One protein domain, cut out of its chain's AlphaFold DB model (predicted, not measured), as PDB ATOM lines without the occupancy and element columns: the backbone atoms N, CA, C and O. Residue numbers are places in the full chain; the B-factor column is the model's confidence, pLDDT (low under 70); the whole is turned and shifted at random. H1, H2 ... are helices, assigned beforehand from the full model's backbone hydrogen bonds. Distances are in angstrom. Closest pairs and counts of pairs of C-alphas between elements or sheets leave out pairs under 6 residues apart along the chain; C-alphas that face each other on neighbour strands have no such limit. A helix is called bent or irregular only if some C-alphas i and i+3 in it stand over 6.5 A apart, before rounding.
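AT A GLANCE: This is residues 112 to 155, 170 to 210, 238 to 244 and 258 to 321 of the 530 residues of the protein "uncharacterized protein LOC34619367" of Cyclospora cayetanensis (UniProt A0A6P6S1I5). What is the shape? Three long helical rods, H1, H2 and the arm H4a, run side by side as an up-and-down bundle; at one end the bent H4 turns off into its arm H4b, whose residues 306 to 321 stick out, and the short H3 lies near the other end. What is it made of? The printed part has 156 residues with four named helices, H1 to H4 in order, and no named strand: all helix. It is only just extended, close to loose, with a radius of gyration of the C-alphas of 23.0 A and spans of 77 by 42 by 20 A.

IN THESE COORDINATES: Where are the first helices? H1, residues 112 to 155, begins with C-alpha 112 at (185.429, 256.447, 140.560) and is 64.6 A long. H2, residues 170 to 208, is 56.5 A long with a kink of 28 degrees near residue 179; H3 is residues 238 to 243. Where does H4 bend? By its hydrogen bonds residues 258 to 321 were assigned as one helix, but C-alphas 291 and 294 are 7.6 A apart. Its arms are H4a, residues 258 to 291, 48.8 A, and H4b, residues 294 to 321, 41.5 A, ending at C-alpha 321 (220.264, 224.545, 197.109).

HOW THE PARTS SIT: What touches the hub, H2? H1 touches it at a shallow tilt of 13 degrees, opposite ways, closest at the C-alphas of Cys 122 and Ile 193, 5.6 A. H4a touches residues 182 to 193 of H2 alone, closest at the C-alphas of Ile 186 and Ile 282, 7.3 A. Are the backbones helical? Every O i to N i+4 pair is within hydrogen-bond range in H1, H3 and H4a, against 32 of 35 in H2 and 22 of 24 in H4b.

THE WHOLE: Where is it cut? Residues 156 to 169, 211 to 237 and 245 to 257 are not printed, with C-alpha gaps of 17.8, 16.3 and 15.7 A. Where is confidence low? Mean pLDDT of the printed part is 74.7, and of H3 41.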
ATOM      1  N   ASP A 112     186.630 256.452 139.716       58.09
ATOM      2  CA  ASP A 112     185.429 256.447 140.560       58.09
ATOM      3  C   ASP A 112     185.030 255.017 140.965       58.09
ATOM      4  O   ASP A 112     184.618 254.787 142.101       58.09
ATOM      5  N   LEU A 113     185.231 254.038 140.075       61.81
ATOM      6  CA  LEU A 113     184.967 252.616 140.334       61.81
ATOM      7  C   LEU A 113     185.953 252.022 141.356       61.81
ATOM      8  O   LEU A 113     185.546 251.377 142.313       61.81
ATOM      9  N   GLY A 114     187.253 252.303 141.225       66.62
ATOM     10  CA  GLY A 114     188.258 251.765 142.151       66.62
ATOM     11  C   GLY A 114     188.184 252.348 143.570       66.62
ATOM     12  O   GLY A 114     188.517 251.663 144.537       66.62
ATOM     13  N   VAL A 115     187.752 253.606 143.716       70.69
ATOM     14  CA  VAL A 115     187.557 254.235 145.034       70.69
ATOM     15  C   VAL A 115     186.245 253.775 145.679       70.69
ATOM     16  O   VAL A 115     186.209 253.576 146.893       70.69
ATOM     17  N   THR A 116     185.186 253.561 144.890       77.75
ATOM     18  CA  THR A 116     183.914 253.013 145.395       77.75
ATOM     19  C   THR A 116     184.056 251.559 145.844       77.75
ATOM     20  O   THR A 116     183.668 251.262 146.968       77.75
ATOM     21  N   GLU A 117     184.742 250.706 145.076       80.94
ATOM     22  CA  GLU A 117     185.103 249.336 145.489       80.94
ATOM     23  C   GLU A 117     185.873 249.313 146.824       80.94
ATOM     24  O   GLU A 117     185.596 248.496 147.702       80.94
ATOM     25  N   GLY A 118     186.820 250.241 147.016       79.38
ATOM     26  CA  GLY A 118     187.560 250.370 148.276       79.38
ATOM     27  C   GLY A 118     186.688 250.810 149.459       79.38
ATOM     28  O   GLY A 118     186.912 250.370 150.588       79.38
ATOM     29  N   LEU A 119     185.682 251.658 149.224       83.00
ATOM     30  CA  LEU A 119     184.722 252.077 150.252       83.00
ATOM     31  C   LEU A 119     183.723 250.975 150.605       83.00
ATOM     32  O   LEU A 119     183.400 250.826 151.786       83.00
ATOM     33  N   ASP A 120     183.267 250.203 149.619       87.12
ATOM     34  CA  ASP A 120     182.426 249.026 149.845       87.12
ATOM     35  C   ASP A 120     183.189 247.969 150.654       87.12
ATOM     36  O   ASP A 120     182.679 247.514 151.676       87.12
ATOM     37  N   PHE A 121     184.460 247.700 150.320       89.31
ATOM     38  CA  PHE A 121     185.335 246.852 151.143       89.31
ATOM     39  C   PHE A 121     185.435 247.351 152.591       89.31
ATOM     40  O   PHE A 121     185.308 246.563 153.526       89.31
ATOM     41  N   CYS A 122     185.630 248.659 152.803       85.56
ATOM     42  CA  CYS A 122     185.712 249.207 154.158       85.56
ATOM     43  C   CYS A 122     184.405 249.024 154.939       85.56
ATOM     44  O   CYS A 122     184.445 248.736 156.131       85.56
ATOM     45  N   ARG A 123     183.248 249.201 154.287       90.75
ATOM     46  CA  ARG A 123     181.932 249.016 154.915       90.75
ATOM     47  C   ARG A 123     181.704 247.554 155.290       90.75
ATOM     48  O   ARG A 123     181.303 247.272 156.417       90.75
ATOM     49  N   ASP A 124     181.957 246.651 154.351       91.00
ATOM     50  CA  ASP A 124     181.653 245.233 154.511       91.00
ATOM     51  C   ASP A 124     182.648 244.573 155.484       91.00
ATOM     52  O   ASP A 124     182.241 243.824 156.373       91.00
ATOM     53  N   GLY A 125     183.934 244.944 155.418       87.38
ATOM     54  CA  GLY A 125     184.961 244.523 156.373       87.38
ATOM     55  C   GLY A 125     184.719 245.048 157.794       87.38
ATOM     56  O   GLY A 125     184.874 244.303 158.760       87.38
ATOM     57  N   GLU A 126     184.270 246.301 157.945       90.50
ATOM     58  CA  GLU A 126     183.881 246.855 159.249       90.50
ATOM     59  C   GLU A 126     182.690 246.090 159.856       90.50
ATOM     60  O   GLU A 126     182.728 245.736 161.037       90.50
ATOM     61  N   ALA A 127     181.656 245.794 159.060       91.38
ATOM     62  CA  ALA A 127     180.488 245.040 159.515       91.38
ATOM     63  C   ALA A 127     180.849 243.602 159.929       91.38
ATOM     64  O   ALA A 127     180.424 243.137 160.990       91.38
ATOM     65  N   LEU A 128     181.675 242.926 159.128       91.06
ATOM     66  CA  LEU A 128     182.157 241.572 159.391       91.06
ATOM     67  C   LEU A 128     182.953 241.490 160.698       91.06
ATOM     68  O   LEU A 128     182.643 240.667 161.558       91.06
ATOM     69  N   LEU A 129     183.941 242.371 160.888       90.62
ATOM     70  CA  LEU A 129     184.763 242.396 162.102       90.62
ATOM     71  C   LEU A 129     183.934 242.710 163.355       90.62
ATOM     72  O   LEU A 129     184.137 242.095 164.403       90.62
ATOM     73  N   GLN A 130     182.952 243.613 163.257       91.50
ATOM     74  CA  GLN A 130     182.027 243.892 164.362       91.50
ATOM     75  C   GLN A 130     181.154 242.678 164.705       91.50
ATOM     76  O   GLN A 130     180.977 242.361 165.886       91.50
ATOM     77  N   GLN A 131     180.636 241.971 163.698       92.12
ATOM     78  CA  GLN A 131     179.868 240.743 163.900       92.12
ATOM     79  C   GLN A 131     180.730 239.642 164.535       92.12
ATOM     80  O   GLN A 131     180.286 238.957 165.460       92.12
ATOM     81  N   LEU A 132     181.970 239.482 164.070       88.56
ATOM     82  CA  LEU A 132     182.925 238.514 164.600       88.56
ATOM     83  C   LEU A 132     183.225 238.797 166.077       88.56
ATOM     84  O   LEU A 132     183.105 237.898 166.910       88.56
ATOM     85  N   LYS A 133     183.492 240.064 166.416       88.75
ATOM     86  CA  LYS A 133     183.725 240.521 167.791       88.75
ATOM     87  C   LYS A 133     182.566 240.163 168.719       88.75
ATOM     88  O   LYS A 133     182.773 239.589 169.788       88.75
ATOM     89  N   GLN A 134     181.329 240.434 168.298       89.81
ATOM     90  CA  GLN A 134     180.131 240.099 169.080       89.81
ATOM     91  C   GLN A 134     179.984 238.588 169.303       89.81
ATOM     92  O   GLN A 134     179.657 238.153 170.408       89.81
ATOM     93  N   ARG A 135     180.252 237.774 168.275       88.25
ATOM     94  CA  ARG A 135     180.183 236.308 168.374       88.25
ATOM     95  C   ARG A 135     181.256 235.740 169.297       88.25
ATOM     96  O   ARG A 135     180.952 234.844 170.087       88.25
ATOM     97  N   ILE A 136     182.478 236.266 169.227       85.31
ATOM     98  CA  ILE A 136     183.584 235.894 170.119       85.31
ATOM     99  C   ILE A 136     183.205 236.196 171.572       85.31
ATOM    100  O   ILE A 136     183.319 235.314 172.423       85.31
ATOM    101  N   HIS A 137     182.650 237.382 171.840       84.69
ATOM    102  CA  HIS A 137     182.186 237.766 173.174       84.69
ATOM    103  C   HIS A 137     181.061 236.870 173.700       84.69
ATOM    104  O   HIS A 137     181.121 236.407 174.839       84.69
ATOM    105  N   ALA A 138     180.042 236.598 172.880       84.94
ATOM    106  CA  ALA A 138     178.929 235.734 173.266       84.94
ATOM    107  C   ALA A 138     179.409 234.312 173.597       84.94
ATOM    108  O   ALA A 138     179.005 233.729 174.603       84.94
ATOM    109  N   THR A 139     180.324 233.781 172.788       82.31
ATOM    110  CA  THR A 139     180.901 232.447 172.996       82.31
ATOM    111  C   THR A 139     181.792 232.421 174.236       82.31
ATOM    112  O   THR A 139     181.668 231.516 175.057       82.31
ATOM    113  N   GLY A 140     182.614 233.452 174.455       78.19
ATOM    114  CA  GLY A 140     183.414 233.604 175.672       78.19
ATOM    115  C   GLY A 140     182.558 233.616 176.942       78.19
ATOM    116  O   GLY A 140     182.860 232.908 177.904       78.19
ATOM    117  N   GLN A 141     181.425 234.326 176.931       79.94
ATOM    118  CA  GLN A 141     180.465 234.331 178.041       79.94
ATOM    119  C   GLN A 141     179.815 232.957 178.266       79.94
ATOM    120  O   GLN A 141     179.684 232.522 179.413       79.94
ATOM    121  N   GLN A 142     179.448 232.246 177.196       80.00
ATOM    122  CA  GLN A 142     178.891 230.891 177.286       80.00
ATOM    123  C   GLN A 142     179.903 229.893 177.862       80.00
ATOM    124  O   GLN A 142     179.569 229.124 178.763       80.00
ATOM    125  N   LEU A 143     181.158 229.947 177.412       75.31
ATOM    126  CA  LEU A 143     182.249 229.117 177.926       75.31
ATOM    127  C   LEU A 143     182.587 229.462 179.383       75.31
ATOM    128  O   LEU A 143     182.845 228.576 180.205       75.31
ATOM    129  N   ALA A 144     182.529 230.745 179.747       72.62
ATOM    130  CA  ALA A 144     182.684 231.188 181.125       72.62
ATOM    131  C   ALA A 144     181.587 230.612 182.032       72.62
ATOM    132  O   ALA A 144     181.919 230.029 183.070       72.62
ATOM    133  N   ALA A 145     180.323 230.703 181.609       74.50
ATOM    134  CA  ALA A 145     179.167 230.177 182.329       74.50
ATOM    135  C   ALA A 145     179.193 228.643 182.446       74.50
ATOM    136  O   ALA A 145     178.981 228.114 183.538       74.50
ATOM    137  N   ALA A 146     179.527 227.926 181.369       70.62
ATOM    138  CA  ALA A 146     179.618 226.466 181.361       70.62
ATOM    139  C   ALA A 146     180.684 225.950 182.341       70.62
ATOM    140  O   ALA A 146     180.424 225.059 183.149       70.62
ATOM    141  N   ALA A 147     181.869 226.561 182.349       67.88
ATOM    142  CA  ALA A 147     182.917 226.174 183.288       67.88
ATOM    143  C   ALA A 147     182.629 226.618 184.740       67.88
ATOM    144  O   ALA A 147     183.075 225.951 185.672       67.88
ATOM    145  N   ALA A 148     181.856 227.688 184.965       66.50
ATOM    146  CA  ALA A 148     181.356 228.024 186.303       66.50
ATOM    147  C   ALA A 148     180.326 226.991 186.804       66.50
ATOM    148  O   ALA A 148     180.395 226.561 187.957       66.50
ATOM    149  N   ALA A 149     179.425 226.532 185.930       68.12
ATOM    150  CA  ALA A 149     178.446 225.491 186.239       68.12
ATOM    151  C   ALA A 149     179.108 224.127 186.518       68.12
ATOM    152  O   ALA A 149     178.732 223.454 187.478       68.12
ATOM    153  N   ALA A 150     180.143 223.753 185.757       62.47
ATOM    154  CA  ALA A 150     180.917 222.531 185.988       62.47
ATOM    155  C   ALA A 150     181.640 222.538 187.350       62.47
ATOM    156  O   ALA A 150     181.597 221.549 188.085       62.47
ATOM    157  N   LYS A 151     182.237 223.676 187.745       60.16
ATOM    158  CA  LYS A 151     182.828 223.838 189.087       60.16
ATOM    159  C   LYS A 151     181.765 223.793 190.198       60.16
ATOM    160  O   LYS A 151     182.010 223.202 191.246       60.16
ATOM    161  N   GLY A 152     180.576 224.359 189.966       49.22
ATOM    162  CA  GLY A 152     179.450 224.315 190.909       49.22
ATOM    163  C   GLY A 152     178.846 222.918 191.109       49.22
ATOM    164  O   GLY A 152     178.427 222.592 192.218       49.22
ATOM    165  N   ALA A 153     178.844 222.074 190.074       52.88
ATOM    166  CA  ALA A 153     178.420 220.676 190.173       52.88
ATOM    167  C   ALA A 153     179.428 219.824 190.969       52.88
ATOM    168  O   ALA A 153     179.028 219.082 191.863       52.88
ATOM    169  N   SER A 154     180.732 220.012 190.729       47.25
ATOM    170  CA  SER A 154     181.808 219.318 191.460       47.25
ATOM    171  C   SER A 154     181.858 219.693 192.954       47.25
ATOM    172  O   SER A 154     182.027 218.831 193.819       47.25
ATOM    173  N   ALA A 155     181.601 220.963 193.292       47.09
ATOM    174  CA  ALA A 155     181.512 221.428 194.682       47.09
ATOM    175  C   ALA A 155     180.259 220.925 195.432       47.09
ATOM    176  O   ALA A 155     180.220 220.971 196.659       47.09
ATOM    177  N   GLY A 170     192.675 232.774 188.400       44.97
ATOM    178  CA  GLY A 170     193.513 232.270 187.297       44.97
ATOM    179  C   GLY A 170     192.715 231.676 186.124       44.97
ATOM    180  O   GLY A 170     192.994 231.935 184.955       44.97
ATOM    181  N   GLY A 171     191.632 230.945 186.414       46.94
ATOM    182  CA  GLY A 171     190.756 230.383 185.377       46.94
ATOM    183  C   GLY A 171     189.884 231.422 184.656       46.94
ATOM    184  O   GLY A 171     189.434 231.165 183.538       46.94
ATOM    185  N   ALA A 172     189.630 232.579 185.277       48.94
ATOM    186  CA  ALA A 172     188.961 233.714 184.642       48.94
ATOM    187  C   ALA A 172     189.942 234.527 183.777       48.94
ATOM    188  O   ALA A 172     189.572 234.942 182.681       48.94
ATOM    189  N   GLN A 173     191.199 234.662 184.216       51.59
ATOM    190  CA  GLN A 173     192.269 235.337 183.471       51.59
ATOM    191  C   GLN A 173     192.581 234.657 182.129       51.59
ATOM    192  O   GLN A 173     192.740 235.347 181.131       51.59
ATOM    193  N   ILE A 174     192.576 233.321 182.053       52.97
ATOM    194  CA  ILE A 174     192.884 232.577 180.809       52.97
ATOM    195  C   ILE A 174     191.747 232.655 179.788       52.97
ATOM    196  O   ILE A 174     191.984 232.820 178.593       52.97
ATOM    197  N   LYS A 175     190.496 232.577 180.262       55.88
ATOM    198  CA  LYS A 175     189.314 232.753 179.404       55.88
ATOM    199  C   LYS A 175     189.274 234.152 178.796       55.88
ATOM    200  O   LYS A 175     188.810 234.298 177.674       55.88
ATOM    201  N   MET A 176     189.776 235.147 179.532       59.97
ATOM    202  CA  MET A 176     189.926 236.506 179.032       59.97
ATOM    203  C   MET A 176     191.160 236.675 178.146       59.97
ATOM    204  O   MET A 176     191.035 237.339 177.140       59.97
ATOM    205  N   ALA A 177     192.316 236.069 178.427       65.44
ATOM    206  CA  ALA A 177     193.551 236.361 177.689       65.44
ATOM    207  C   ALA A 177     193.472 236.042 176.183       65.44
ATOM    208  O   ALA A 177     193.822 236.881 175.362       65.44
ATOM    209  N   GLN A 178     192.967 234.865 175.800       67.31
ATOM    210  CA  GLN A 178     192.864 234.506 174.377       67.31
ATOM    211  C   GLN A 178     191.731 235.256 173.658       67.31
ATOM    212  O   GLN A 178     191.862 235.600 172.487       67.31
ATOM    213  N   GLN A 179     190.643 235.554 174.374       75.38
ATOM    214  CA  GLN A 179     189.576 236.417 173.875       75.38
ATOM    215  C   GLN A 179     190.076 237.860 173.673       75.38
ATOM    216  O   GLN A 179     189.788 238.459 172.644       75.38
ATOM    217  N   LEU A 180     190.865 238.381 174.615       79.56
ATOM    218  CA  LEU A 180     191.448 239.722 174.580       79.56
ATOM    219  C   LEU A 180     192.422 239.882 173.414       79.56
ATOM    220  O   LEU A 180     192.352 240.894 172.736       79.56
ATOM    221  N   LEU A 181     193.266 238.883 173.131       82.50
ATOM    222  CA  LEU A 181     194.177 238.930 171.979       82.50
ATOM    223  C   LEU A 181     193.415 239.036 170.648       82.50
ATOM    224  O   LEU A 181     193.745 239.876 169.816       82.50
ATOM    225  N   LEU A 182     192.359 238.235 170.464       83.56
ATOM    226  CA  LEU A 182     191.510 238.330 169.270       83.56
ATOM    227  C   LEU A 182     190.760 239.668 169.214       83.56
ATOM    228  O   LEU A 182     190.635 240.258 168.144       83.56
ATOM    229  N   ASP A 183     190.274 240.165 170.352       85.75
ATOM    230  CA  ASP A 183     189.589 241.454 170.427       85.75
ATOM    231  C   ASP A 183     190.526 242.632 170.104       85.75
ATOM    232  O   ASP A 183     190.116 243.559 169.401       85.75
ATOM    233  N   GLU A 184     191.780 242.583 170.560       88.06
ATOM    234  CA  GLU A 184     192.827 243.564 170.255       88.06
ATOM    235  C   GLU A 184     193.183 243.555 168.763       88.06
ATOM    236  O   GLU A 184     193.187 244.614 168.130       88.06
ATOM    237  N   GLU A 185     193.392 242.375 168.168       87.56
ATOM    238  CA  GLU A 185     193.668 242.239 166.731       87.56
ATOM    239  C   GLU A 185     192.511 242.754 165.861       87.56
ATOM    240  O   GLU A 185     192.737 243.428 164.848       87.56
ATOM    241  N   ILE A 186     191.264 242.485 166.266       89.56
ATOM    242  CA  ILE A 186     190.064 243.009 165.602       89.56
ATOM    243  C   ILE A 186     189.998 244.534 165.726       89.56
ATOM    244  O   ILE A 186     189.700 245.213 164.743       89.56
ATOM    245  N   ASP A 187     190.276 245.093 166.906       89.94
ATOM    246  CA  ASP A 187     190.232 246.539 167.132       89.94
ATOM    247  C   ASP A 187     191.322 247.291 166.367       89.94
ATOM    248  O   ASP A 187     191.074 248.392 165.866       89.94
ATOM    249  N   GLU A 188     192.514 246.713 166.230       86.06
ATOM    250  CA  GLU A 188     193.562 247.246 165.361       86.06
ATOM    251  C   GLU A 188     193.153 247.220 163.888       86.06
ATOM    252  O   GLU A 188     193.240 248.244 163.209       86.06
ATOM    253  N   CYS A 189     192.631 246.091 163.404       85.81
ATOM    254  CA  CYS A 189     192.180 245.981 162.019       85.81
ATOM    255  C   CYS A 189     191.016 246.950 161.720       85.81
ATOM    256  O   CYS A 189     190.996 247.616 160.685       85.81
ATOM    257  N   LEU A 190     190.087 247.136 162.667       87.12
ATOM    258  CA  LEU A 190     189.008 248.125 162.568       87.12
ATOM    259  C   LEU A 190     189.523 249.569 162.510       87.12
ATOM    260  O   LEU A 190     188.934 250.392 161.802       87.12
ATOM    261  N   LYS A 191     190.591 249.908 163.245       83.69
ATOM    262  CA  LYS A 191     191.224 251.237 163.155       83.69
ATOM    263  C   LYS A 191     191.791 251.463 161.757       83.69
ATOM    264  O   LYS A 191     191.489 252.489 161.154       83.69
ATOM    265  N   GLU A 192     192.516 250.488 161.215       76.69
ATOM    266  CA  GLU A 192     193.108 250.572 159.874       76.69
ATOM    267  C   GLU A 192     192.042 250.697 158.772       76.69
ATOM    268  O   GLU A 192     192.177 251.527 157.870       76.69
ATOM    269  N   ILE A 193     190.927 249.962 158.875       79.31
ATOM    270  CA  ILE A 193     189.788 250.087 157.946       79.31
ATOM    271  C   ILE A 193     189.142 251.476 158.031       79.31
ATOM    272  O   ILE A 193     188.831 252.088 157.005       79.31
ATOM    273  N   LYS A 194     188.953 252.019 159.241       81.06
ATOM    274  CA  LYS A 194     188.394 253.370 159.434       81.06
ATOM    275  C   LYS A 194     189.319 254.453 158.889       81.06
ATOM    276  O   LYS A 194     188.840 255.428 158.305       81.06
ATOM    277  N   GLU A 195     190.628 254.282 159.042       77.44
ATOM    278  CA  GLU A 195     191.627 255.174 158.458       77.44
ATOM    279  C   GLU A 195     191.609 255.117 156.930       77.44
ATOM    280  O   GLU A 195     191.535 256.171 156.293       77.44
ATOM    281  N   LEU A 196     191.572 253.919 156.335       76.88
ATOM    282  CA  LEU A 196     191.437 253.744 154.887       76.88
ATOM    283  C   LEU A 196     190.156 254.407 154.361       76.88
ATOM    284  O   LEU A 196     190.208 255.189 153.411       76.88
ATOM    285  N   ARG A 197     189.016 254.181 155.023       80.50
ATOM    286  CA  ARG A 197     187.733 254.813 154.684       80.50
ATOM    287  C   ARG A 197     187.815 256.338 154.736       80.50
ATOM    288  O   ARG A 197     187.334 257.009 153.824       80.50
ATOM    289  N   ARG A 198     188.442 256.901 155.777       77.50
ATOM    290  CA  ARG A 198     188.648 258.353 155.921       77.50
ATOM    291  C   ARG A 198     189.480 258.915 154.766       77.50
ATOM    292  O   ARG A 198     189.140 259.969 154.233       77.50
ATOM    293  N   LEU A 199     190.546 258.215 154.380       70.25
ATOM    294  CA  LEU A 199     191.434 258.615 153.288       70.25
ATOM    295  C   LEU A 199     190.726 258.558 151.930       70.25
ATOM    296  O   LEU A 199     190.816 259.513 151.162       70.25
ATOM    297  N   LEU A 200     189.961 257.499 151.656       72.50
ATOM    298  CA  LEU A 200     189.183 257.373 150.419       72.50
ATOM    299  C   LEU A 200     188.098 258.455 150.308       72.50
ATOM    300  O   LEU A 200     187.945 259.068 149.253       72.50
ATOM    301  N   MET A 201     187.402 258.770 151.405       75.44
ATOM    302  CA  MET A 201     186.427 259.870 151.439       75.44
ATOM    303  C   MET A 201     187.073 261.246 151.210       75.44
ATOM    304  O   MET A 201     186.467 262.110 150.566       75.44
ATOM    305  N   ALA A 202     188.301 261.457 151.696       68.12
ATOM    306  CA  ALA A 202     189.061 262.677 151.430       68.12
ATOM    307  C   ALA A 202     189.419 262.800 149.939       68.12
ATOM    308  O   ALA A 202     189.200 263.862 149.357       68.12
ATOM    309  N   VAL A 203     189.855 261.706 149.299       67.62
ATOM    310  CA  VAL A 203     190.135 261.666 147.852       67.62
ATOM    311  C   VAL A 203     188.888 262.044 147.044       67.62
ATOM    312  O   VAL A 203     188.959 262.969 146.237       67.62
ATOM    313  N   ILE A 204     187.721 261.445 147.330       68.00
ATOM    314  CA  ILE A 204     186.453 261.791 146.650       68.00
ATOM    315  C   ILE A 204     186.103 263.278 146.811       68.00
ATOM    316  O   ILE A 204     185.628 263.919 145.869       68.00
ATOM    317  N   SER A 205     186.314 263.830 148.007       64.12
ATOM    318  CA  SER A 205     185.991 265.228 148.313       64.12
ATOM    319  C   SER A 205     186.883 266.199 147.536       64.12
ATOM    320  O   SER A 205     186.390 267.203 147.031       64.12
ATOM    321  N   THR A 206     188.169 265.870 147.373       61.59
ATOM    322  CA  THR A 206     189.104 266.671 146.565       61.59
ATOM    323  C   THR A 206     188.793 266.600 145.070       61.59
ATOM    324  O   THR A 206     188.849 267.615 144.390       61.59
ATOM    325  N   THR A 207     188.354 265.444 144.560       57.91
ATOM    326  CA  THR A 207     188.003 265.281 143.138       57.91
ATOM    327  C   THR A 207     186.666 265.918 142.751       57.91
ATOM    328  O   THR A 207     186.462 266.243 141.588       57.91
ATOM    329  N   LYS A 208     185.741 266.109 143.704       54.28
ATOM    330  CA  LYS A 208     184.443 266.775 143.469       54.28
ATOM    331  C   LYS A 208     184.485 268.298 143.676       54.28
ATOM    332  O   LYS A 208     183.505 268.963 143.354       54.28
ATOM    333  N   GLY A 209     185.577 268.832 144.231       42.88
ATOM    334  CA  GLY A 209     185.726 270.245 144.599       42.88
ATOM    335  C   GLY A 209     186.200 271.184 143.483       42.88
ATOM    336  O   GLY A 209     186.023 272.390 143.630       42.88
ATOM    337  N   ASP A 210     186.735 270.665 142.372       40.41
ATOM    338  CA  ASP A 210     187.242 271.474 141.252       40.41
ATOM    339  C   ASP A 210     186.323 271.384 140.016       40.41
ATOM    340  O   ASP A 210     186.285 270.349 139.346       40.41
ATOM    341  N   PHE A 238     198.512 267.101 150.092       39.03
ATOM    342  CA  PHE A 238     199.896 266.690 150.347       39.03
ATOM    343  C   PHE A 238     199.999 265.604 151.428       39.03
ATOM    344  O   PHE A 238     200.868 264.736 151.331       39.03
ATOM    345  N   THR A 239     199.104 265.589 152.425       41.97
ATOM    346  CA  THR A 239     199.034 264.476 153.386       41.97
ATOM    347  C   THR A 239     198.461 263.208 152.757       41.97
ATOM    348  O   THR A 239     199.048 262.149 152.964       41.97
ATOM    349  N   THR A 240     197.424 263.269 151.911       40.69
ATOM    350  CA  THR A 240     196.954 262.078 151.164       40.69
ATOM    351  C   THR A 240     198.005 261.509 150.205       40.69
ATOM    352  O   THR A 240     198.111 260.290 150.094       40.69
ATOM    353  N   MET A 241     198.835 262.346 149.568       37.16
ATOM    354  CA  MET A 241     199.962 261.874 148.746       37.16
ATOM    355  C   MET A 241     201.103 261.276 149.587       37.16
ATOM    356  O   MET A 241     201.680 260.259 149.198       37.16
ATOM    357  N   ARG A 242     201.393 261.840 150.769       40.75
ATOM    358  CA  ARG A 242     202.385 261.292 151.717       40.75
ATOM    359  C   ARG A 242     201.993 259.925 152.279       40.75
ATOM    360  O   ARG A 242     202.867 259.086 152.489       40.75
ATOM    361  N   VAL A 243     200.701 259.674 152.491       44.78
ATOM    362  CA  VAL A 243     200.205 258.416 153.080       44.78
ATOM    363  C   VAL A 243     200.485 257.190 152.195       44.78
ATOM    364  O   VAL A 243     200.661 256.094 152.718       44.78
ATOM    365  N   PHE A 244     200.647 257.351 150.877       43.50
ATOM    366  CA  PHE A 244     200.938 256.236 149.963       43.50
ATOM    367  C   PHE A 244     202.432 255.993 149.663       43.50
ATOM    368  O   PHE A 244     202.734 255.154 148.814       43.50
ATOM    369  N   ALA A 258     197.305 261.881 135.399       43.69
ATOM    370  CA  ALA A 258     196.570 260.616 135.516       43.69
ATOM    371  C   ALA A 258     197.421 259.468 136.124       43.69
ATOM    372  O   ALA A 258     196.880 258.507 136.671       43.69
ATOM    373  N   SER A 259     198.757 259.580 136.091       48.34
ATOM    374  CA  SER A 259     199.700 258.672 136.754       48.34
ATOM    375  C   SER A 259     199.708 258.770 138.290       48.34
ATOM    376  O   SER A 259     199.927 257.751 138.944       48.34
ATOM    377  N   ALA A 260     199.417 259.934 138.884       53.94
ATOM    378  CA  ALA A 260     199.325 260.113 140.336       53.94
ATOM    379  C   ALA A 260     198.062 259.440 140.902       53.94
ATOM    380  O   ALA A 260     198.148 258.673 141.862       53.94
ATOM    381  N   MET A 261     196.910 259.614 140.241       56.19
ATOM    382  CA  MET A 261     195.670 258.899 140.583       56.19
ATOM    383  C   MET A 261     195.786 257.387 140.346       56.19
ATOM    384  O   MET A 261     195.294 256.592 141.152       56.19
ATOM    385  N   ALA A 262     196.527 256.963 139.317       59.22
ATOM    386  CA  ALA A 262     196.881 255.555 139.132       59.22
ATOM    387  C   ALA A 262     197.755 254.992 140.252       59.22
ATOM    388  O   ALA A 262     197.562 253.843 140.665       59.22
ATOM    389  N   GLY A 263     198.678 255.799 140.776       60.06
ATOM    390  CA  GLY A 263     199.460 255.481 141.967       60.06
ATOM    391  C   GLY A 263     198.583 255.301 143.208       60.06
ATOM    392  O   GLY A 263     198.730 254.300 143.907       60.06
ATOM    393  N   VAL A 264     197.625 256.208 143.432       62.31
ATOM    394  CA  VAL A 264     196.669 256.156 144.555       62.31
ATOM    395  C   VAL A 264     195.769 254.922 144.475       62.31
ATOM    396  O   VAL A 264     195.642 254.200 145.463       62.31
ATOM    397  N   LEU A 265     195.208 254.594 143.306       63.94
ATOM    398  CA  LEU A 265     194.419 253.367 143.147       63.94
ATOM    399  C   LEU A 265     195.254 252.102 143.348       63.94
ATOM    400  O   LEU A 265     194.803 251.157 143.992       63.94
ATOM    401  N   ARG A 266     196.479 252.057 142.808       65.00
ATOM    402  CA  ARG A 266     197.373 250.903 142.983       65.00
ATOM    403  C   ARG A 266     197.835 250.763 144.437       65.00
ATOM    404  O   ARG A 266     198.039 249.649 144.911       65.00
ATOM    405  N   GLY A 267     198.015 251.876 145.145       63.81
ATOM    406  CA  GLY A 267     198.252 251.907 146.588       63.81
ATOM    407  C   GLY A 267     197.053 251.372 147.365       63.81
ATOM    408  O   GLY A 267     197.207 250.448 148.154       63.81
ATOM    409  N   THR A 268     195.858 251.872 147.058       69.00
ATOM    410  CA  THR A 268     194.595 251.444 147.675       69.00
ATOM    411  C   THR A 268     194.364 249.947 147.489       69.00
ATOM    412  O   THR A 268     194.135 249.251 148.468       69.00
ATOM    413  N   LYS A 269     194.530 249.414 146.271       71.62
ATOM    414  CA  LYS A 269     194.388 247.972 146.000       71.62
ATOM    415  C   LYS A 269     195.363 247.110 146.807       71.62
ATOM    416  O   LYS A 269     194.989 246.030 147.246       71.62
ATOM    417  N   ARG A 270     196.596 247.582 147.036       69.00
ATOM    418  CA  ARG A 270     197.583 246.873 147.873       69.00
ATOM    419  C   ARG A 270     197.207 246.886 149.352       69.00
ATOM    420  O   ARG A 270     197.340 245.861 150.007       69.00
ATOM    421  N   VAL A 271     196.735 248.024 149.862       71.31
ATOM    422  CA  VAL A 271     196.276 248.141 151.255       71.31
ATOM    423  C   VAL A 271     195.018 247.300 151.480       71.31
ATOM    424  O   VAL A 271     194.958 246.562 152.454       71.31
ATOM    425  N   VAL A 272     194.058 247.340 150.551       76.25
ATOM    426  CA  VAL A 272     192.853 246.495 150.582       76.25
ATOM    427  C   VAL A 272     193.219 245.011 150.564       76.25
ATOM    428  O   VAL A 272     192.682 244.265 151.370       76.25
ATOM    429  N   ALA A 273     194.159 244.583 149.715       72.25
ATOM    430  CA  ALA A 273     194.612 243.190 149.691       72.25
ATOM    431  C   ALA A 273     195.254 242.762 151.025       72.25
ATOM    432  O   ALA A 273     194.878 241.737 151.580       72.25
ATOM    433  N   ALA A 274     196.149 243.583 151.587       74.19
ATOM    434  CA  ALA A 274     196.778 243.289 152.876       74.19
ATOM    435  C   ALA A 274     195.763 243.241 154.033       74.19
ATOM    436  O   ALA A 274     195.857 242.382 154.910       74.19
ATOM    437  N   LEU A 275     194.773 244.140 154.030       77.62
ATOM    438  CA  LEU A 275     193.682 244.121 155.003       77.62
ATOM    439  C   LEU A 275     192.771 242.908 154.809       77.62
ATOM    440  O   LEU A 275     192.358 242.318 155.798       77.62
ATOM    441  N   ALA A 276     192.482 242.505 153.570       80.44
ATOM    442  CA  ALA A 276     191.685 241.317 153.283       80.44
ATOM    443  C   ALA A 276     192.370 240.041 153.797       80.44
ATOM    444  O   ALA A 276     191.725 239.235 154.464       80.44
ATOM    445  N   ASP A 277     193.680 239.901 153.578       81.44
ATOM    446  CA  ASP A 277     194.468 238.782 154.108       81.44
ATOM    447  C   ASP A 277     194.459 238.765 155.648       81.44
ATOM    448  O   ASP A 277     194.290 237.713 156.271       81.44
ATOM    449  N   ARG A 278     194.582 239.942 156.282       84.88
ATOM    450  CA  ARG A 278     194.520 240.079 157.746       84.88
ATOM    451  C   ARG A 278     193.134 239.726 158.294       84.88
ATOM    452  O   ARG A 278     193.054 238.970 159.259       84.88
ATOM    453  N   ILE A 279     192.058 240.209 157.667       87.06
ATOM    454  CA  ILE A 279     190.675 239.849 158.016       87.06
ATOM    455  C   ILE A 279     190.491 238.334 157.905       87.06
ATOM    456  O   ILE A 279     189.979 237.722 158.836       87.06
ATOM    457  N   HIS A 280     190.983 237.711 156.833       88.94
ATOM    458  CA  HIS A 280     190.873 236.266 156.647       88.94
ATOM    459  C   HIS A 280     191.627 235.468 157.729       88.94
ATOM    460  O   HIS A 280     191.129 234.465 158.243       88.94
ATOM    461  N   SER A 281     192.810 235.930 158.143       88.62
ATOM    462  CA  SER A 281     193.552 235.335 159.267       88.62
ATOM    463  C   SER A 281     192.790 235.442 160.595       88.62
ATOM    464  O   SER A 281     192.749 234.483 161.376       88.62
ATOM    465  N   ILE A 282     192.154 236.590 160.841       88.94
ATOM    466  CA  ILE A 282     191.319 236.827 162.024       88.94
ATOM    467  C   ILE A 282     190.080 235.923 161.989       88.94
ATOM    468  O   ILE A 282     189.752 235.299 162.997       88.94
ATOM    469  N   GLU A 283     189.416 235.784 160.840       89.62
ATOM    470  CA  GLU A 283     188.281 234.871 160.662       89.62
ATOM    471  C   GLU A 283     188.660 233.418 160.948       89.62
ATOM    472  O   GLU A 283     187.939 232.728 161.669       89.62
ATOM    473  N   ASN A 284     189.806 232.960 160.438       87.94
ATOM    474  CA  ASN A 284     190.295 231.606 160.684       87.94
ATOM    475  C   ASN A 284     190.563 231.386 162.179       87.94
ATOM    476  O   ASN A 284     190.074 230.414 162.757       87.94
ATOM    477  N   SER A 285     191.245 232.324 162.835       85.31
ATOM    478  CA  SER A 285     191.547 232.249 164.272       85.31
ATOM    479  C   SER A 285     190.278 232.288 165.132       85.31
ATOM    480  O   SER A 285     190.113 231.497 166.064       85.31
ATOM    481  N   ALA A 286     189.322 233.141 164.766       85.69
ATOM    482  CA  ALA A 286     188.019 233.205 165.408       85.69
ATOM    483  C   ALA A 286     187.188 231.944 165.159       85.69
ATOM    484  O   ALA A 286     186.503 231.487 166.067       85.69
ATOM    485  N   SER A 287     187.253 231.337 163.973       86.00
ATOM    486  CA  SER A 287     186.534 230.095 163.676       86.00
ATOM    487  C   SER A 287     186.997 228.951 164.581       86.00
ATOM    488  O   SER A 287     186.158 228.238 165.132       86.00
ATOM    489  N   VAL A 288     188.308 228.842 164.825       84.12
ATOM    490  CA  VAL A 288     188.892 227.864 165.753       84.12
ATOM    491  C   VAL A 288     188.409 228.128 167.175       84.12
ATOM    492  O   VAL A 288     187.987 227.202 167.863       84.12
ATOM    493  N   TRP A 289     188.397 229.388 167.613       81.62
ATOM    494  CA  TRP A 289     187.883 229.748 168.936       81.62
ATOM    495  C   TRP A 289     186.390 229.432 169.100       81.62
ATOM    496  O   TRP A 289     185.977 228.852 170.103       81.62
ATOM    497  N   LEU A 290     185.577 229.767 168.097       82.06
ATOM    498  CA  LEU A 290     184.128 229.569 168.116       82.06
ATOM    499  C   LEU A 290     183.724 228.087 168.061       82.06
ATOM    500  O   LEU A 290     182.644 227.742 168.532       82.06
ATOM    501  N   THR A 291     184.565 227.219 167.491       82.44
ATOM    502  CA  THR A 291     184.287 225.779 167.334       82.44
ATOM    503  C   THR A 291     184.941 224.927 168.417       82.44
ATOM    504  O   THR A 291     184.276 224.084 169.014       82.44
ATOM    505  N   HIS A 292     186.217 225.171 168.716       79.69
ATOM    506  CA  HIS A 292     187.035 224.340 169.603       79.69
ATOM    507  C   HIS A 292     187.363 225.005 170.946       79.69
ATOM    508  O   HIS A 292     188.000 224.384 171.799       79.69
ATOM    509  N   GLY A 293     186.910 226.239 171.195       73.38
ATOM    510  CA  GLY A 293     187.198 226.963 172.438       73.38
ATOM    511  C   GLY A 293     186.793 226.199 173.705       73.38
ATOM    512  O   GLY A 293     187.493 226.270 174.712       73.38
ATOM    513  N   ALA A 294     185.722 225.400 173.650       74.75
ATOM    514  CA  ALA A 294     185.276 224.565 174.770       74.75
ATOM    515  C   ALA A 294     186.268 223.457 175.157       74.75
ATOM    516  O   ALA A 294     186.384 223.126 176.335       74.75
ATOM    517  N   GLU A 295     186.977 222.894 174.178       79.06
ATOM    518  CA  GLU A 295     187.908 221.775 174.362       79.06
ATOM    519  C   GLU A 295     189.325 222.271 174.667       79.06
ATOM    520  O   GLU A 295     190.034 221.696 175.493       79.06
ATOM    521  N   VAL A 296     189.723 223.379 174.036       75.62
ATOM    522  CA  VAL A 296     191.065 223.962 174.164       75.62
ATOM    523  C   VAL A 296     191.250 224.663 175.514       75.62
ATOM    524  O   VAL A 296     192.314 224.560 176.124       75.62
ATOM    525  N   LEU A 297     190.216 225.336 176.030       74.00
ATOM    526  CA  LEU A 297     190.310 226.109 177.273       74.00
ATOM    527  C   LEU A 297     190.719 225.281 178.505       74.00
ATOM    528  O   LEU A 297     191.648 225.699 179.197       74.00
ATOM    529  N   PRO A 298     190.091 224.128 178.813       75.62
ATOM    530  CA  PRO A 298     190.503 223.299 179.946       75.62
ATOM    531  C   PRO A 298     191.957 222.827 179.841       75.62
ATOM    532  O   PRO A 298     192.668 222.781 180.843       75.62
ATOM    533  N   TYR A 299     192.413 222.513 178.626       76.81
ATOM    534  CA  TYR A 299     193.783 222.077 178.383       76.81
ATOM    535  C   TYR A 299     194.795 223.209 178.608       76.81
ATOM    536  O   TYR A 299     195.797 223.009 179.294       76.81
ATOM    537  N   LEU A 300     194.508 224.418 178.115       75.12
ATOM    538  CA  LEU A 300     195.337 225.600 178.372       75.12
ATOM    539  C   LEU A 300     195.392 225.950 179.865       75.12
ATOM    540  O   LEU A 300     196.458 226.284 180.377       75.12
ATOM    541  N   GLN A 301     194.271 225.810 180.579       75.50
ATOM    542  CA  GLN A 301     194.228 225.998 182.032       75.50
ATOM    543  C   GLN A 301     195.129 225.007 182.769       75.50
ATOM    544  O   GLN A 301     195.908 225.413 183.629       75.50
ATOM    545  N   HIS A 302     195.063 223.728 182.403       81.94
ATOM    546  CA  HIS A 302     195.925 222.702 182.982       81.94
ATOM    547  C   HIS A 302     197.410 222.967 182.689       81.94
ATOM    548  O   HIS A 302     198.247 222.853 183.584       81.94
ATOM    549  N   LEU A 303     197.752 223.348 181.454       80.00
ATOM    550  CA  LEU A 303     199.131 223.674 181.085       80.00
ATOM    551  C   LEU A 303     199.681 224.860 181.880       80.00
ATOM    552  O   LEU A 303     200.814 224.791 182.351       80.00
ATOM    553  N   GLN A 304     198.890 225.917 182.072       79.62
ATOM    554  CA  GLN A 304     199.324 227.056 182.876       79.62
ATOM    555  C   GLN A 304     199.531 226.671 184.342       79.62
ATOM    556  O   GLN A 304     200.559 227.020 184.912       79.62
ATOM    557  N   GLN A 305     198.600 225.925 184.941       83.81
ATOM    558  CA  GLN A 305     198.756 225.448 186.319       83.81
ATOM    559  C   GLN A 305     200.021 224.601 186.474       83.81
ATOM    560  O   GLN A 305     200.822 224.844 187.372       83.81
ATOM    561  N   SER A 306     200.261 223.677 185.541       86.50
ATOM    562  CA  SER A 306     201.483 222.873 185.527       86.50
ATOM    563  C   SER A 306     202.743 223.728 185.382       86.50
ATOM    564  O   SER A 306     203.774 223.385 185.958       86.50
ATOM    565  N   LEU A 307     202.691 224.816 184.613       85.56
ATOM    566  CA  LEU A 307     203.813 225.734 184.441       85.56
ATOM    567  C   LEU A 307     204.070 226.550 185.713       85.56
ATOM    568  O   LEU A 307     205.219 226.670 186.131       85.56
ATOM    569  N   GLU A 308     203.022 227.057 186.360       87.00
ATOM    570  CA  GLU A 308     203.127 227.752 187.647       87.00
ATOM    571  C   GLU A 308     203.685 226.830 188.739       87.00
ATOM    572  O   GLU A 308     204.559 227.233 189.507       87.00
ATOM    573  N   ASP A 309     203.232 225.579 188.792       91.19
ATOM    574  CA  ASP A 309     203.722 224.594 189.756       91.19
ATOM    575  C   ASP A 309     205.183 224.221 189.501       91.19
ATOM    576  O   ASP A 309     205.972 224.152 190.448       91.19
ATOM    577  N   LEU A 310     205.583 224.070 188.232       91.62
ATOM    578  CA  LEU A 310     206.986 223.878 187.861       91.62
ATOM    579  C   LEU A 310     207.848 225.079 188.267       91.62
ATOM    580  O   LEU A 310     208.911 224.886 188.855       91.62
ATOM    581  N   GLN A 311     207.383 226.310 188.037       91.19
ATOM    582  CA  GLN A 311     208.097 227.519 188.459       91.19
ATOM    583  C   GLN A 311     208.223 227.608 189.985       91.19
ATOM    584  O   GLN A 311     209.294 227.929 190.504       91.19
ATOM    585  N   ARG A 312     207.162 227.282 190.733       92.88
ATOM    586  CA  ARG A 312     207.219 227.207 192.202       92.88
ATOM    587  C   ARG A 312     208.207 226.136 192.660       92.88
ATOM    588  O   ARG A 312     208.982 226.377 193.588       92.88
ATOM    589  N   GLN A 313     208.215 224.971 192.016       91.75
ATOM    590  CA  GLN A 313     209.152 223.893 192.323       91.75
ATOM    591  C   GLN A 313     210.603 224.305 192.035       91.75
ATOM    592  O   GLN A 313     211.493 224.037 192.849       91.75
ATOM    593  N   GLU A 314     210.856 225.004 190.931       92.50
ATOM    594  CA  GLU A 314     212.172 225.551 190.592       92.50
ATOM    595  C   GLU A 314     212.642 226.569 191.642       92.50
ATOM    596  O   GLU A 314     213.743 226.452 192.181       92.50
ATOM    597  N   GLN A 315     211.782 227.506 192.045       93.00
ATOM    598  CA  GLN A 315     212.110 228.479 193.092       93.00
ATOM    599  C   GLN A 315     212.405 227.808 194.441       93.00
ATOM    600  O   GLN A 315     213.389 228.147 195.103       93.00
ATOM    601  N   GLN A 316     211.601 226.824 194.849       93.31
ATOM    602  CA  GLN A 316     211.833 226.087 196.095       93.31
ATOM    603  C   GLN A 316     213.125 225.269 196.054       93.31
ATOM    604  O   GLN A 316     213.834 225.170 197.058       93.31
ATOM    605  N   THR A 317     213.438 224.653 194.914       91.81
ATOM    606  CA  THR A 317     214.685 223.896 194.759       91.81
ATOM    607  C   THR A 317     215.891 224.827 194.770       91.81
ATOM    608  O   THR A 317     216.839 224.538 195.497       91.81
ATOM    609  N   ALA A 318     215.825 225.981 194.103       92.56
ATOM    610  CA  ALA A 318     216.860 227.014 194.153       92.56
ATOM    611  C   ALA A 318     217.082 227.575 195.574       92.56
ATOM    612  O   ALA A 318     218.214 227.791 196.004       92.56
ATOM    613  N   GLN A 319     216.014 227.777 196.349       93.44
ATOM    614  CA  GLN A 319     216.137 228.190 197.751       93.44
ATOM    615  C   GLN A 319     216.830 227.112 198.593       93.44
ATOM    616  O   GLN A 319     217.792 227.403 199.304       93.44
ATOM    617  N   LYS A 320     216.409 225.847 198.460       94.75
ATOM    618  CA  LYS A 320     217.022 224.719 199.180       94.75
ATOM    619  C   LYS A 320     218.489 224.519 198.805       94.75
ATOM    620  O   LYS A 320     219.301 224.239 199.687       94.75
ATOM    621  N   THR A 321     218.859 224.659 197.532       93.31
ATOM    622  CA  THR A 321     220.264 224.545 197.109       93.31
ATOM    623  C   THR A 321     221.107 225.665 197.709       93.31
ATOM    624  O   THR A 321     222.176 225.381 198.247       93.31
TER     625      THR A 321